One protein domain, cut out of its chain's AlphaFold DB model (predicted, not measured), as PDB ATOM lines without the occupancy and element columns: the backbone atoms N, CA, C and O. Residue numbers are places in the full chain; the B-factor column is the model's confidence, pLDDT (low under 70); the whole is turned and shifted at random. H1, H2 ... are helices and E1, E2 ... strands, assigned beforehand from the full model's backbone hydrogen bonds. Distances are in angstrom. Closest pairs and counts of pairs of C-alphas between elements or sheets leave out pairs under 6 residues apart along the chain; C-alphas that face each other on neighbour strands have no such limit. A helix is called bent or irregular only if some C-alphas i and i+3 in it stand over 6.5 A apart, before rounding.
ATOM      1  N   THR A  11     232.781 283.094 271.164       98.00
ATOM      2  CA  THR A  11     233.669 284.132 271.702       98.00
ATOM      3  C   THR A  11     235.142 283.818 271.465       98.00
ATOM      4  O   THR A  11     235.929 284.745 271.272       98.00
ATOM      5  N   SER A  12     235.523 282.538 271.407       97.44
ATOM      6  CA  SER A  12     236.872 282.114 271.021       97.44
ATOM      7  C   SER A  12     236.876 280.785 270.265       97.44
ATOM      8  O   SER A  12     235.995 279.936 270.425       97.44
ATOM      9  N   VAL A  13     237.900 280.625 269.425       97.19
ATOM     10  CA  VAL A  13     238.271 279.359 268.791       97.19
ATOM     11  C   VAL A  13     239.775 279.210 268.941       97.19
ATOM     12  O   VAL A  13     240.528 280.065 268.471       97.19
ATOM     13  N   GLU A  14     240.202 278.136 269.589       98.06
ATOM     14  CA  GLU A  14     241.611 277.888 269.882       98.06
ATOM     15  C   GLU A  14     241.997 276.455 269.523       98.06
ATOM     16  O   GLU A  14     241.211 275.519 269.667       98.06
ATOM     17  N   LEU A  15     243.238 276.271 269.086       97.25
ATOM     18  CA  LEU A  15     243.853 274.957 268.994       97.25
ATOM     19  C   LEU A  15     244.189 274.453 270.396       97.25
ATOM     20  O   LEU A  15     244.942 275.097 271.126       97.25
ATOM     21  N   VAL A  16     243.700 273.264 270.737       97.00
ATOM     22  CA  VAL A  16     244.032 272.581 271.998       97.00
ATOM     23  C   VAL A  16     244.879 271.330 271.785       97.00
ATOM     24  O   VAL A  16     245.543 270.871 272.711       97.00
ATOM     25  N   GLY A  17     244.903 270.788 270.567       95.31
ATOM     26  CA  GLY A  17     245.635 269.563 270.268       95.31
ATOM     27  C   GLY A  17     246.119 269.487 268.827       95.31
ATOM     28  O   GLY A  17     245.425 269.911 267.901       95.31
ATOM     29  N   CYS A  18     247.300 268.906 268.654       95.06
ATOM     30  CA  CYS A  18     247.904 268.574 267.374       95.06
ATOM     31  C   CYS A  18     248.494 267.167 267.446       95.06
ATOM     32  O   CYS A  18     249.330 266.899 268.301       95.06
ATOM     33  N   ASP A  19     248.086 266.288 266.536       92.44
ATOM     34  CA  ASP A  19     248.750 265.007 266.310       92.44
ATOM     35  C   ASP A  19     248.867 264.785 264.799       92.44
ATOM     36  O   ASP A  19     247.919 264.362 264.128       92.44
ATOM     37  N   LEU A  20     250.034 265.144 264.256       88.69
ATOM     38  CA  LEU A  20     250.336 264.993 262.834       88.69
ATOM     39  C   LEU A  20     250.491 263.528 262.408       88.69
ATOM     40  O   LEU A  20     250.237 263.215 261.243       88.69
ATOM     41  N   ASN A  21     250.827 262.634 263.339       89.81
ATOM     42  CA  ASN A  21     250.978 261.205 263.073       89.81
ATOM     43  C   ASN A  21     249.614 260.503 262.983       89.81
ATOM     44  O   ASN A  21     249.463 259.509 262.274       89.81
ATOM     45  N   ASN A  22     248.587 261.057 263.627       89.06
ATOM     46  CA  ASN A  22     247.212 260.588 263.531       89.06
ATOM     47  C   ASN A  22     246.425 261.324 262.435       89.06
ATOM     48  O   ASN A  22     245.523 262.117 262.704       89.06
ATOM     49  N   SER A  23     246.757 261.056 261.170       91.19
ATOM     50  CA  SER A  23     246.036 261.600 260.002       91.19
ATOM     51  C   SER A  23     245.962 263.136 259.966       91.19
ATOM     52  O   SER A  23     244.936 263.701 259.577       91.19
ATOM     53  N   GLY A  24     247.025 263.819 260.403       89.56
ATOM     54  CA  GLY A  24     247.044 265.282 260.459       89.56
ATOM     55  C   GLY A  24     246.035 265.870 261.450       89.56
ATOM     56  O   GLY A  24     245.540 266.971 261.227       89.56
ATOM     57  N   SER A  25     245.654 265.150 262.506       94.06
ATOM     58  CA  SER A  25     244.545 265.572 263.362       94.06
ATOM     59  C   SER A  25     244.806 266.873 264.122       94.06
ATOM     60  O   SER A  25     245.918 267.162 264.581       94.06
ATOM     61  N   ARG A  26     243.747 267.666 264.278       95.75
ATOM     62  CA  ARG A  26     243.706 268.864 265.119       95.75
ATOM     63  C   ARG A  26     242.470 268.831 265.992       95.75
ATOM     64  O   ARG A  26     241.399 268.452 265.525       95.75
ATOM     65  N   THR A  27     242.608 269.298 267.222       96.44
ATOM     66  CA  THR A  27     241.468 269.503 268.116       96.44
ATOM     67  C   THR A  27     241.299 270.990 268.359       96.44
ATOM     68  O   THR A  27     242.240 271.670 268.781       96.44
ATOM     69  N   LEU A  28     240.098 271.486 268.077       97.00
ATOM     70  CA  LEU A  28     239.684 272.856 268.350       97.00
ATOM     71  C   LEU A  28     238.828 272.879 269.610       97.00
ATOM     72  O   LEU A  28     237.921 272.060 269.720       97.00
ATOM     73  N   ALA A  29     239.062 273.837 270.499       97.31
ATOM     74  CA  ALA A  29     238.079 274.237 271.497       97.31
ATOM     75  C   ALA A  29     237.315 275.456 270.985       97.31
ATOM     76  O   ALA A  29     237.907 276.408 270.471       97.31
ATOM     77  N   ILE A  30     235.994 275.409 271.120       97.25
ATOM     78  CA  ILE A  30     235.091 276.503 270.774       97.25
ATOM     79  C   ILE A  30     234.370 276.908 272.053       97.25
ATOM     80  O   ILE A  30     233.688 276.080 272.661       97.25
ATOM     81  N   THR A  31     234.524 278.169 272.451       97.75
ATOM     82  CA  THR A  31     233.870 278.737 273.636       97.75
ATOM     83  C   THR A  31     232.771 279.702 273.212       97.75
ATOM     84  O   THR A  31     232.948 280.498 272.285       97.75
ATOM     85  N   CYS A  32     231.630 279.631 273.893       97.94
ATOM     86  CA  CYS A  32     230.474 280.498 273.680       97.94
ATOM     87  C   CYS A  32     230.380 281.591 274.760       97.94
ATOM     88  O   CYS A  32     231.075 281.557 275.778       97.94
ATOM     89  N   ASP A  33     229.526 282.588 274.544       97.94
ATOM     90  CA  ASP A  33     229.313 283.710 275.473       97.94
ATOM     91  C   ASP A  33     228.686 283.312 276.818       97.94
ATOM     92  O   ASP A  33     228.921 283.974 277.830       97.94
ATOM     93  N   ASP A  34     227.954 282.200 276.852       96.69
ATOM     94  CA  ASP A  34     227.417 281.581 278.066       96.69
ATOM     95  C   ASP A  34     228.478 280.839 278.906       96.69
ATOM     96  O   ASP A  34     228.171 280.313 279.977       96.69
ATOM     97  N   GLY A  35     229.729 280.808 278.435       95.75
ATOM     98  CA  GLY A  35     230.855 280.136 279.077       95.75
ATOM     99  C   GLY A  35     230.949 278.638 278.778       95.75
ATOM    100  O   GLY A  35     231.890 277.990 279.239       95.75
ATOM    101  N   SER A  36     230.020 278.067 278.006       96.50
ATOM    102  CA  SER A  36     230.136 276.684 277.547       96.50
ATOM    103  C   SER A  36     231.320 276.531 276.591       96.50
ATOM    104  O   SER A  36     231.662 277.436 275.830       96.50
ATOM    105  N   THR A  37     231.989 275.380 276.662       96.69
ATOM    106  CA  THR A  37     233.103 275.028 275.776       96.69
ATOM    107  C   THR A  37     232.955 273.581 275.344       96.69
ATOM    108  O   THR A  37     232.609 272.719 276.152       96.69
ATOM    109  N   PHE A  38     233.226 273.313 274.074       95.12
ATOM    110  CA  PHE A  38     233.260 271.961 273.531       95.12
ATOM    111  C   PHE A  38     234.410 271.815 272.539       95.12
ATOM    112  O   PHE A  38     234.906 272.795 271.979       95.12
ATOM    113  N   GLU A  39     234.829 270.569 272.336       96.00
ATOM    114  CA  GLU A  39     235.949 270.232 271.469       96.00
ATOM    115  C   GLU A  39     235.474 269.567 270.176       96.00
ATOM    116  O   GLU A  39     234.559 268.740 270.180       96.00
ATOM    117  N   ILE A  40     236.120 269.914 269.062       94.38
ATOM    118  CA  ILE A  40     235.926 269.265 267.764       94.38
ATOM    119  C   ILE A  40     237.268 268.736 267.270       94.38
ATOM    120  O   ILE A  40     238.219 269.499 267.097       94.38
ATOM    121  N   GLY A  41     237.314 267.432 266.997       93.50
ATOM    122  CA  GLY A  41     238.415 266.789 266.286       93.50
ATOM    123  C   GLY A  41     238.236 266.889 264.771       93.50
ATOM    124  O   GLY A  41     237.176 266.557 264.239       93.50
ATOM    125  N   LEU A  42     239.280 267.333 264.081       94.44
ATOM    126  CA  LEU A  42     239.361 267.462 262.630       94.44
ATOM    127  C   LEU A  42     240.514 266.601 262.115       94.44
ATOM    128  O   LEU A  42     241.574 266.565 262.731       94.44
ATOM    129  N   PHE A  43     240.311 265.930 260.982       93.12
ATOM    130  CA  PHE A  43     241.269 264.994 260.383       93.12
ATOM    131  C   PHE A  43     241.441 265.297 258.892       93.12
ATOM    132  O   PHE A  43     240.513 265.799 258.252       93.12
ATOM    133  N   GLY A  44     242.600 264.954 258.328       92.25
ATOM    134  CA  GLY A  44     242.927 265.188 256.922       92.25
ATOM    135  C   GLY A  44     243.799 266.428 256.723       92.25
ATOM    136  O   GLY A  44     244.787 266.621 257.425       92.25
ATOM    137  N   GLU A  45     243.463 267.260 255.736       92.62
ATOM    138  CA  GLU A  45     244.237 268.462 255.411       92.62
ATOM    139  C   GLU A  45     243.894 269.615 256.365       92.62
ATOM    140  O   GLU A  45     242.966 270.392 256.147       92.62
ATOM    141  N   THR A  46     244.645 269.711 257.460       93.94
ATOM    142  CA  THR A  46     244.394 270.653 258.562       93.94
ATOM    143  C   THR A  46     245.390 271.814 258.627       93.94
ATOM    144  O   THR A  46     245.331 272.613 259.558       93.94
ATOM    145  N   ALA A  47     246.273 271.968 257.634       90.25
ATOM    146  CA  ALA A  47     247.353 272.964 257.648       90.25
ATOM    147  C   ALA A  47     246.867 274.415 257.829       90.25
ATOM    148  O   ALA A  47     247.562 275.240 258.419       90.25
ATOM    149  N   ALA A  48     245.652 274.737 257.370       91.62
ATOM    150  CA  ALA A  48     245.058 276.061 257.565       91.62
ATOM    151  C   ALA A  48     244.807 276.406 259.047       91.62
ATOM    152  O   ALA A  48     244.742 277.585 259.397       91.62
ATOM    153  N   LEU A  49     244.678 275.395 259.912       93.81
ATOM    154  CA  LEU A  49     244.383 275.565 261.332       93.81
ATOM    155  C   LEU A  49     245.610 276.002 262.144       93.81
ATOM    156  O   LEU A  49     245.422 276.556 263.218       93.81
ATOM    157  N   GLU A  50     246.837 275.841 261.630       88.94
ATOM    158  CA  GLU A  50     248.088 276.204 262.331       88.94
ATOM    159  C   GLU A  50     248.173 277.672 262.756       88.94
ATOM    160  O   GLU A  50     248.901 278.016 263.685       88.94
ATOM    161  N   ASN A  51     247.432 278.545 262.074       91.94
ATOM    162  CA  ASN A  51     247.415 279.976 262.360       91.94
ATOM    163  C   ASN A  51     246.403 280.364 263.448       91.94
ATOM    164  O   ASN A  51     246.315 281.541 263.798       91.94
ATOM    165  N   LEU A  52     245.614 279.414 263.959       95.38
ATOM    166  CA  LEU A  52     244.705 279.680 265.068       95.38
ATOM    167  C   LEU A  52     245.487 279.909 266.371       95.38
ATOM    168  O   LEU A  52     246.550 279.313 266.570       95.38
ATOM    169  N   PRO A  53     244.955 280.732 267.292       97.06
ATOM    170  CA  PRO A  53     245.514 280.853 268.631       97.06
ATOM    171  C   PRO A  53     245.598 279.480 269.301       97.06
ATOM    172  O   PRO A  53     244.668 278.680 269.209       97.06
ATOM    173  N   LYS A  54     246.713 279.199 269.973       97.25
ATOM    174  CA  LYS A  54     246.874 277.987 270.782       97.25
ATOM    175  C   LYS A  54     246.380 278.270 272.193       97.25
ATOM    176  O   LYS A  54     246.759 279.290 272.770       97.25
TER     177      LYS A  54
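This is residues 11 to 54 of the 73 residues of an uncharacterized protein of Cohaesibacter gelatinilyticus (UniProt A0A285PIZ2). A narrow, strongly twisted sheet of three antiparallel strands makes the length of this domain, and one short helix, H1, sits over one face of it, with the other face bare. The printed part has 44 residues with three named strands and one named helix, in the order E1, E2, E3, H1, and the class is mostly strand. The sheet's order is E1, E2, E3, a meander, each strand the antiparallel neighbour of the one before. The whole is only just compact, close to loose, with a radius of gyration of the C-alphas of 10.8 A, and only just a rod, spanning 34 by 17 by 13 A.

E1, residues 11 to 19, is an edge strand and forms a hairpin with E2, residues 25 to 32. Their directions stand at 161 degrees, and N 14 and O 29 are within hydrogen-bond range at 3.0 A, as are N 27 and O 17 at 3.0 A. E2, the inner strand, forms a second hairpin with E3, residues 37 to 42, at 156 degrees; N 28 and O 40 are within range at 2.9 A. H1, residues 47 to 51, is on the sheet at a height over the sheet of 9.0 A. It lies only just over E2, with 3 of its 5 C-alphas falling on that strand. The closest C-alphas of H1 and E2 are those of Leu 49 and Arg 26, 7.7 A apart. In H1, 0 of 1 O i to N i+4 pairs and 1 of 2 O i to N i+3 pairs are within range.

E1 begins at C-alpha 11 (233.669, 284.132, 271.702) and is 24.9 A long. E2 measures 23.0 A and E3 16.4 A, first to last C-alpha. H1 measures 8.4 A and ends at C-alpha 51 (247.415, 279.976, 262.360); it is only just irregular, with C-alphas 48 and 51 6.6 A apart.

The two C-alphas farthest apart, those of Asn 21 and Asp 34, are 34.6 A apart. The printed part has no cut, and the three links are tight. The mean pLDDT of the printed part is 94.7, and no printed residue is under 70.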